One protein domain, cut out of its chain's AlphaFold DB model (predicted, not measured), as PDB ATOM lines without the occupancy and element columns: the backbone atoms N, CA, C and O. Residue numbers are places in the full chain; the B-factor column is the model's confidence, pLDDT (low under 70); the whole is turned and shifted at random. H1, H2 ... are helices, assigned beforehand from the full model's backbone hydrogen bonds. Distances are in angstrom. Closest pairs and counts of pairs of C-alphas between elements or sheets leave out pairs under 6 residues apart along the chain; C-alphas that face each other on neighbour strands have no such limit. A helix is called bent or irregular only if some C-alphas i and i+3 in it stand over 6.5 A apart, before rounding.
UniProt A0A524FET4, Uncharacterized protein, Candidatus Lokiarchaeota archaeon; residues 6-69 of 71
ATOM      1  N   ARG A   6     272.364 188.755 105.435       64.44
ATOM      2  CA  ARG A   6     273.814 188.546 105.466       64.44
ATOM      3  C   ARG A   6     274.465 188.888 106.812       64.44
ATOM      4  O   ARG A   6     275.482 188.298 107.138       64.44
ATOM      5  N   ALA A   7     273.891 189.798 107.597       71.12
ATOM      6  CA  ALA A   7     274.392 190.153 108.924       71.12
ATOM      7  C   ALA A   7     274.056 189.112 110.009       71.12
ATOM      8  O   ALA A   7     274.600 189.187 111.107       71.12
ATOM      9  N   LYS A   8     273.151 188.162 109.729       82.75
ATOM     10  CA  LYS A   8     272.659 187.169 110.701       82.75
ATOM     11  C   LYS A   8     273.122 185.740 110.416       82.75
ATOM     12  O   LYS A   8     272.828 184.847 111.202       82.75
ATOM     13  N   CYS A   9     273.816 185.516 109.303       86.00
ATOM     14  CA  CYS A   9     274.266 184.196 108.877       86.00
ATOM     15  C   CYS A   9     275.792 184.146 108.823       86.00
ATOM     16  O   CYS A   9     276.435 185.116 108.425       86.00
ATOM     17  N   ILE A  10     276.357 182.993 109.170       88.50
ATOM     18  CA  ILE A  10     277.788 182.713 109.058       88.50
ATOM     19  C   ILE A  10     277.997 181.329 108.448       88.50
ATOM     20  O   ILE A  10     277.214 180.412 108.704       88.50
ATOM     21  N   GLY A  11     279.023 181.179 107.610       87.94
ATOM     22  CA  GLY A  11     279.395 179.883 107.064       87.94
ATOM     23  C   GLY A  11     280.101 179.035 108.116       87.94
ATOM     24  O   GLY A  11     280.956 179.519 108.851       87.94
ATOM     25  N   ILE A  12     279.796 177.738 108.159       89.88
ATOM     26  CA  ILE A  12     280.456 176.789 109.073       89.88
ATOM     27  C   ILE A  12     281.977 176.776 108.839       89.88
ATOM     28  O   ILE A  12     282.760 176.800 109.787       89.88
ATOM     29  N   LYS A  13     282.400 176.843 107.572       88.69
ATOM     30  CA  LYS A  13     283.811 176.967 107.178       88.69
ATOM     31  C   LYS A  13     284.499 178.233 107.705       88.69
ATOM     32  O   LYS A  13     285.707 178.227 107.882       88.69
ATOM     33  N   ASP A  14     283.736 179.298 107.955       87.25
ATOM     34  CA  ASP A  14     284.262 180.575 108.448       87.25
ATOM     35  C   ASP A  14     284.450 180.551 109.978       87.25
ATOM     36  O   ASP A  14     285.053 181.455 110.548       87.25
ATOM     37  N   GLN A  15     283.919 179.524 110.653       89.88
ATOM     38  CA  GLN A  15     284.070 179.297 112.093       89.88
ATOM     39  C   GLN A  15     285.053 178.170 112.423       89.88
ATOM     40  O   GLN A  15     285.633 178.153 113.507       89.88
ATOM     41  N   LEU A  16     285.260 177.227 111.505       88.31
ATOM     42  CA  LEU A  16     286.152 176.093 111.713       88.31
ATOM     43  C   LEU A  16     287.525 176.355 111.088       88.31
ATOM     44  O   LEU A  16     287.669 176.419 109.873       88.31
ATOM     45  N   VAL A  17     288.557 176.424 111.937       81.88
ATOM     46  CA  VAL A  17     289.957 176.706 111.552       81.88
ATOM     47  C   VAL A  17     290.500 175.736 110.492       81.88
ATOM     48  O   VAL A  17     291.359 176.102 109.694       81.88
ATOM     49  N   LYS A  18     290.012 174.493 110.477       84.50
ATOM     50  CA  LYS A  18     290.382 173.450 109.511       84.50
ATOM     51  C   LYS A  18     289.125 172.730 109.034       84.50
ATOM     52  O   LYS A  18     288.877 171.590 109.414       84.50
ATOM     53  N   TYR A  19     288.289 173.434 108.278       89.62
ATOM     54  CA  TYR A  19     287.112 172.821 107.674       89.62
ATOM     55  C   TYR A  19     287.518 171.797 106.610       89.62
ATOM     56  O   TYR A  19     288.153 172.143 105.615       89.62
ATOM     57  N   GLU A  20     287.090 170.558 106.812       93.12
ATOM     58  CA  GLU A  20     287.125 169.495 105.817       93.12
ATOM     59  C   GLU A  20     285.716 168.904 105.724       93.12
ATOM     60  O   GLU A  20     285.162 168.434 106.718       93.12
ATOM     61  N   GLU A  21     285.113 168.973 104.538       92.12
ATOM     62  CA  GLU A  21     283.701 168.631 104.341       92.12
ATOM     63  C   GLU A  21     283.393 167.175 104.701       92.12
ATOM     64  O   GLU A  21     282.390 166.911 105.355       92.12
ATOM     65  N   LEU A  22     284.283 166.241 104.355       93.56
ATOM     66  CA  LEU A  22     284.106 164.825 104.680       93.56
ATOM     67  C   LEU A  22     284.075 164.588 106.194       93.56
ATOM     68  O   LEU A  22     283.144 163.961 106.692       93.56
ATOM     69  N   LEU A  23     285.021 165.176 106.937       92.88
ATOM     70  CA  LEU A  23     285.044 165.085 108.402       92.88
ATOM     71  C   LEU A  23     283.797 165.712 109.033       92.88
ATOM     72  O   LEU A  23     283.274 165.206 110.025       92.88
ATOM     73  N   PHE A  24     283.308 166.812 108.457       94.12
ATOM     74  CA  PHE A  24     282.077 167.449 108.908       94.12
ATOM     75  C   PHE A  24     280.851 166.547 108.687       94.12
ATOM     76  O   PHE A  24     280.042 166.381 109.601       94.12
ATOM     77  N   LEU A  25     280.729 165.923 107.513       94.31
ATOM     78  CA  LEU A  25     279.645 164.986 107.206       94.31
ATOM     79  C   LEU A  25     279.691 163.739 108.100       94.31
ATOM     80  O   LEU A  25     278.647 163.310 108.597       94.31
ATOM     81  N   ASP A  26     280.879 163.200 108.375       94.75
ATOM     82  CA  ASP A  26     281.057 162.065 109.287       94.75
ATOM     83  C   ASP A  26     280.674 162.419 110.731       94.75
ATOM     84  O   ASP A  26     280.029 161.624 111.428       94.75
ATOM     85  N   ALA A  27     281.005 163.634 111.179       94.69
ATOM     86  CA  ALA A  27     280.589 164.138 112.484       94.69
ATOM     87  C   ALA A  27     279.062 164.281 112.575       94.69
ATOM     88  O   ALA A  27     278.467 163.867 113.574       94.69
ATOM     89  N   LEU A  28     278.407 164.796 111.526       95.56
ATOM     90  CA  LEU A  28     276.945 164.854 111.461       95.56
ATOM     91  C   LEU A  28     276.329 163.456 111.516       95.56
ATOM     92  O   LEU A  28     275.446 163.218 112.338       95.56
ATOM     93  N   LYS A  29     276.819 162.523 110.693       96.69
ATOM     94  CA  LYS A  29     276.363 161.127 110.681       96.69
ATOM     95  C   LYS A  29     276.442 160.514 112.081       96.69
ATOM     96  O   LYS A  29     275.450 159.980 112.571       96.69
ATOM     97  N   SER A  30     277.582 160.673 112.751       96.75
ATOM     98  CA  SER A  30     277.807 160.191 114.122       96.75
ATOM     99  C   SER A  30     276.860 160.845 115.139       96.75
ATOM    100  O   SER A  30     276.343 160.184 116.045       96.75
ATOM    101  N   GLY A  31     276.583 162.142 114.981       97.81
ATOM    102  CA  GLY A  31     275.608 162.868 115.794       97.81
ATOM    103  C   GLY A  31     274.191 162.309 115.642       97.81
ATOM    104  O   GLY A  31     273.515 162.072 116.642       97.81
ATOM    105  N   PHE A  32     273.757 162.023 114.411       98.00
ATOM    106  CA  PHE A  32     272.460 161.391 114.153       98.00
ATOM    107  C   PHE A  32     272.382 159.974 114.727       98.00
ATOM    108  O   PHE A  32     271.403 159.656 115.398       98.00
ATOM    109  N   GLU A  33     273.406 159.143 114.512       98.25
ATOM    110  CA  GLU A  33     273.457 157.776 115.051       98.25
ATOM    111  C   GLU A  33     273.339 157.756 116.578       98.25
ATOM    112  O   GLU A  33     272.530 157.011 117.130       98.25
ATOM    113  N   SER A  34     274.106 158.607 117.263       98.12
ATOM    114  CA  SER A  34     274.101 158.680 118.729       98.12
ATOM    115  C   SER A  34     272.804 159.257 119.296       98.12
ATOM    116  O   SER A  34     272.292 158.740 120.285       98.12
ATOM    117  N   THR A  35     272.245 160.291 118.660       98.38
ATOM    118  CA  THR A  35     271.013 160.948 119.125       98.38
ATOM    119  C   THR A  35     269.783 160.070 118.912       98.38
ATOM    120  O   THR A  35     268.905 160.018 119.768       98.38
ATOM    121  N   LEU A  36     269.704 159.389 117.766       97.88
ATOM    122  CA  LEU A  36     268.545 158.576 117.394       97.88
ATOM    123  C   LEU A  36     268.687 157.106 117.814       97.88
ATOM    124  O   LEU A  36     267.716 156.359 117.727       97.88
ATOM    125  N   GLY A  37     269.875 156.678 118.252       97.00
ATOM    126  CA  GLY A  37     270.149 155.283 118.603       97.00
ATOM    127  C   GLY A  37     270.095 154.338 117.398       97.00
ATOM    128  O   GLY A  37     269.694 153.185 117.541       97.00
ATOM    129  N   ILE A  38     270.464 154.824 116.210       97.56
ATOM    130  CA  ILE A  38     270.431 154.066 114.949       97.56
ATOM    131  C   ILE A  38     271.840 153.860 114.385       97.56
ATOM    132  O   ILE A  38     272.795 154.513 114.801       97.56
ATOM    133  N   LYS A  39     271.959 152.980 113.388       96.56
ATOM    134  CA  LYS A  39     273.157 152.825 112.554       96.56
ATOM    135  C   LYS A  39     272.827 153.211 111.119       96.56
ATOM    136  O   LYS A  39     271.864 152.703 110.551       96.56
ATOM    137  N   LEU A  40     273.604 154.126 110.553       96.06
ATOM    138  CA  LEU A  40     273.445 154.605 109.188       96.06
ATOM    139  C   LEU A  40     274.429 153.873 108.274       96.06
ATOM    140  O   LEU A  40     275.652 153.962 108.421       96.06
ATOM    141  N   GLU A  41     273.895 153.189 107.273       94.12
ATOM    142  CA  GLU A  41     274.680 152.439 106.294       94.12
ATOM    143  C   GLU A  41     274.685 153.139 104.934       94.12
ATOM    144  O   GLU A  41     273.768 153.884 104.585       94.12
ATOM    145  N   ASN A  42     275.736 152.896 104.151       92.75
ATOM    146  CA  ASN A  42     275.818 153.411 102.790       92.75
ATOM    147  C   ASN A  42     274.871 152.608 101.889       92.75
ATOM    148  O   ASN A  42     275.210 151.525 101.414       92.75
ATOM    149  N   GLY A  43     273.674 153.149 101.673       93.56
ATOM    150  CA  GLY A  43     272.679 152.580 100.775       93.56
ATOM    151  C   GLY A  43     272.949 152.885  99.300       93.56
ATOM    152  O   GLY A  43     273.736 153.762  98.944       93.56
ATOM    153  N   LYS A  44     272.245 152.165  98.426       96.50
ATOM    154  CA  LYS A  44     272.103 152.506  97.006       96.50
ATOM    155  C   LYS A  44     270.655 152.885  96.746       96.50
ATOM    156  O   LYS A  44     269.759 152.298  97.345       96.50
ATOM    157  N   PHE A  45     270.433 153.811  95.820       96.75
ATOM    158  CA  PHE A  45     269.082 154.133  95.380       96.75
ATOM    159  C   PHE A  45     268.438 152.924  94.701       96.75
ATOM    160  O   PHE A  45     269.047 152.265  93.851       96.75
ATOM    161  N   SER A  46     267.191 152.652  95.062       97.06
ATOM    162  CA  SER A  46     266.352 151.700  94.351       97.06
ATOM    163  C   SER A  46     265.963 152.251  92.978       97.06
ATOM    164  O   SER A  46     265.924 153.460  92.739       97.06
ATOM    165  N   ARG A  47     265.618 151.350  92.054       97.81
ATOM    166  CA  ARG A  47     265.114 151.738  90.732       97.81
ATOM    167  C   ARG A  47     263.873 152.630  90.835       97.81
ATOM    168  O   ARG A  47     263.775 153.607  90.103       97.81
ATOM    169  N   TYR A  48     262.973 152.315  91.765       97.88
ATOM    170  CA  TYR A  48     261.764 153.098  92.006       97.88
ATOM    171  C   TYR A  48     262.092 154.540  92.419       97.88
ATOM    172  O   TYR A  48     261.554 155.481  91.842       97.88
ATOM    173  N   GLU A  49     263.019 154.732  93.361       97.88
ATOM    174  CA  GLU A  49     263.440 156.073  93.793       97.88
ATOM    175  C   GLU A  49     264.066 156.871  92.648       97.88
ATOM    176  O   GLU A  49     263.773 158.056  92.494       97.88
ATOM    177  N   LEU A  50     264.881 156.223  91.810       98.12
ATOM    178  CA  LEU A  50     265.481 156.861  90.638       98.12
ATOM    179  C   LEU A  50     264.426 157.269  89.600       98.12
ATOM    180  O   LEU A  50     264.490 158.380  89.074       98.12
ATOM    181  N   GLU A  51     263.442 156.410  89.325       98.00
ATOM    182  CA  GLU A  51     262.342 156.707  88.400       98.00
ATOM    183  C   GLU A  51     261.495 157.891  88.901       98.00
ATOM    184  O   GLU A  51     261.188 158.812  88.138       98.00
ATOM    185  N   ILE A  52     261.178 157.924  90.200       97.88
ATOM    186  CA  ILE A  52     260.455 159.043  90.817       97.88
ATOM    187  C   ILE A  52     261.284 160.328  90.780       97.88
ATOM    188  O   ILE A  52     260.753 161.384  90.426       97.88
ATOM    189  N   ALA A  53     262.578 160.260  91.098       97.44
ATOM    190  CA  ALA A  53     263.462 161.420  91.050       97.44
ATOM    191  C   ALA A  53     263.508 162.027  89.639       97.44
ATOM    192  O   ALA A  53     263.328 163.234  89.482       97.44
ATOM    193  N   GLN A  54     263.657 161.197  88.601       97.50
ATOM    194  CA  GLN A  54     263.657 161.652  87.207       97.50
ATOM    195  C   GLN A  54     262.331 162.302  86.807       97.50
ATOM    196  O   GLN A  54     262.324 163.363  86.175       97.50
ATOM    197  N   LYS A  55     261.205 161.702  87.207       97.38
ATOM    198  CA  LYS A  55     259.876 162.270  86.965       97.38
ATOM    199  C   LYS A  55     259.735 163.651  87.609       97.38
ATOM    200  O   LYS A  55     259.329 164.599  86.940       97.38
ATOM    201  N   LEU A  56     260.130 163.787  88.876       97.50
ATOM    202  CA  LEU A  56     260.052 165.050  89.611       97.50
ATOM    203  C   LEU A  56     260.956 166.137  89.024       97.50
ATOM    204  O   LEU A  56     260.559 167.299  88.990       97.50
ATOM    205  N   VAL A  57     262.147 165.783  88.542       96.12
ATOM    206  CA  VAL A  57     263.016 166.730  87.830       96.12
ATOM    207  C   VAL A  57     262.287 167.283  86.606       96.12
ATOM    208  O   VAL A  57     262.122 168.495  86.489       96.12
ATOM    209  N   LYS A  58     261.766 166.401  85.746       94.25
ATOM    210  CA  LYS A  58     261.113 166.792  84.490       94.25
ATOM    211  C   LYS A  58     259.832 167.602  84.699       94.25
ATOM    212  O   LYS A  58     259.601 168.573  83.990       94.25
ATOM    213  N   GLU A  59     258.982 167.178  85.626       94.94
ATOM    214  CA  GLU A  59     257.641 167.751  85.787       94.94
ATOM    215  C   GLU A  59     257.625 168.991  86.684       94.94
ATOM    216  O   GLU A  59     256.677 169.774  86.632       94.94
ATOM    217  N   LYS A  60     258.649 169.164  87.528       94.62
ATOM    218  CA  LYS A  60     258.596 170.112  88.639       94.62
ATOM    219  C   LYS A  60     259.898 170.876  88.821       94.62
ATOM    220  O   LYS A  60     259.933 172.074  88.584       94.62
ATOM    221  N   TYR A  61     260.979 170.208  89.217       94.69
ATOM    222  CA  TYR A  61     262.184 170.913  89.674       94.69
ATOM    223  C   TYR A  61     263.009 171.564  88.556       94.69
ATOM    224  O   TYR A  61     263.844 172.412  88.851       94.69
ATOM    225  N   SER A  62     262.761 171.218  87.292       92.38
ATOM    226  CA  SER A  62     263.319 171.917  86.128       92.38
ATOM    227  C   SER A  62     262.338 172.882  85.457       92.38
ATOM    228  O   SER A  62     262.698 173.500  84.460       92.38
ATOM    229  N   ASN A  63     261.105 173.006  85.959       93.69
ATOM    230  CA  ASN A  63     260.109 173.894  85.373       93.69
ATOM    231  C   ASN A  63     260.231 175.306  85.969       93.69
ATOM    232  O   ASN A  63     260.127 175.481  87.182       93.69
ATOM    233  N   THR A  64     260.401 176.315  85.116       90.69
ATOM    234  CA  THR A  64     260.473 177.726  85.514       90.69
ATOM    235  C   THR A  64     259.236 178.178  86.287       90.69
ATOM    236  O   THR A  64     259.385 178.847  87.302       90.69
ATOM    237  N   ASP A  65     258.035 177.738  85.897       90.62
ATOM    238  CA  ASP A  65     256.791 178.090  86.603       90.62
ATOM    239  C   ASP A  65     256.802 177.595  88.055       90.62
ATOM    240  O   ASP A  65     256.223 178.205  88.954       90.62
ATOM    241  N   TRP A  66     257.475 176.468  88.301       91.62
ATOM    242  CA  TRP A  66     257.664 175.944  89.646       91.62
ATOM    243  C   TRP A  66     258.735 176.728  90.417       91.62
ATOM    244  O   TRP A  66     258.554 176.999  91.605       91.62
ATOM    245  N   LEU A  67     259.843 177.081  89.760       91.00
ATOM    246  CA  LEU A  67     260.979 177.779  90.373       91.00
ATOM    247  C   LEU A  67     260.652 179.233  90.741       91.00
ATOM    248  O   LEU A  67     261.015 179.670  91.829       91.00
ATOM    249  N   SER A  68     259.906 179.935  89.889       90.31
ATOM    250  CA  SER A  68     259.528 181.344  90.064       90.31
ATOM    251  C   SER A  68     258.131 181.520  90.663       90.31
ATOM    252  O   SER A  68     257.539 182.587  90.579       90.31
ATOM    253  N   LYS A  69     257.576 180.482  91.302       83.69
ATOM    254  CA  LYS A  69     256.207 180.506  91.847       83.69
ATOM    255  C   LYS A  69     255.947 181.650  92.844       83.69
ATOM    256  O   LYS A  69     254.793 182.023  93.054       83.69
TER     257      LYS A  69
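This is residues 6 to 69 of the 71 residues of an uncharacterized protein of Candidatus Lokiarchaeota archaeon (UniProt A0A524FET4). An open, flat U: H1 and H2 make one arm, H3 and H4 the other, and the link of residues 37 to 46 spans the base, with empty space between the arms. The printed part has 64 residues with four named helices, H1 to H4 in order, and no named strand; the class is all helix. It is extended, with a radius of gyration of the C-alphas of 17.9 A and spans of 41 by 37 by 20 A.

H1, residues 12 to 15, begins at C-alpha 12 (280.456, 176.789, 109.073). H2, residues 21 to 36, is 22.4 A long. H3, residues 47 to 61, is 19.4 A long and only just irregular: C-alphas 58 and 61 are 6.7 A apart. H4, residues 64 to 67, ends at C-alpha 67 (260.979, 177.779, 90.373).

H1 and H2 are apart, as are H2 and H3. H3 and H4 are close but not clearly touching; their closest C-alphas, of Lys 60 and Trp 66, are 6.0 A apart. In H2 and H3 every O i to N i+4 pair is within hydrogen-bond range; H1 and H4 are too short for one.

The C-alphas farthest apart, of Ala 7 and Arg 47, are 43.5 A apart. The printed part has no cut and no long link. Residue 6 is under pLDDT 70.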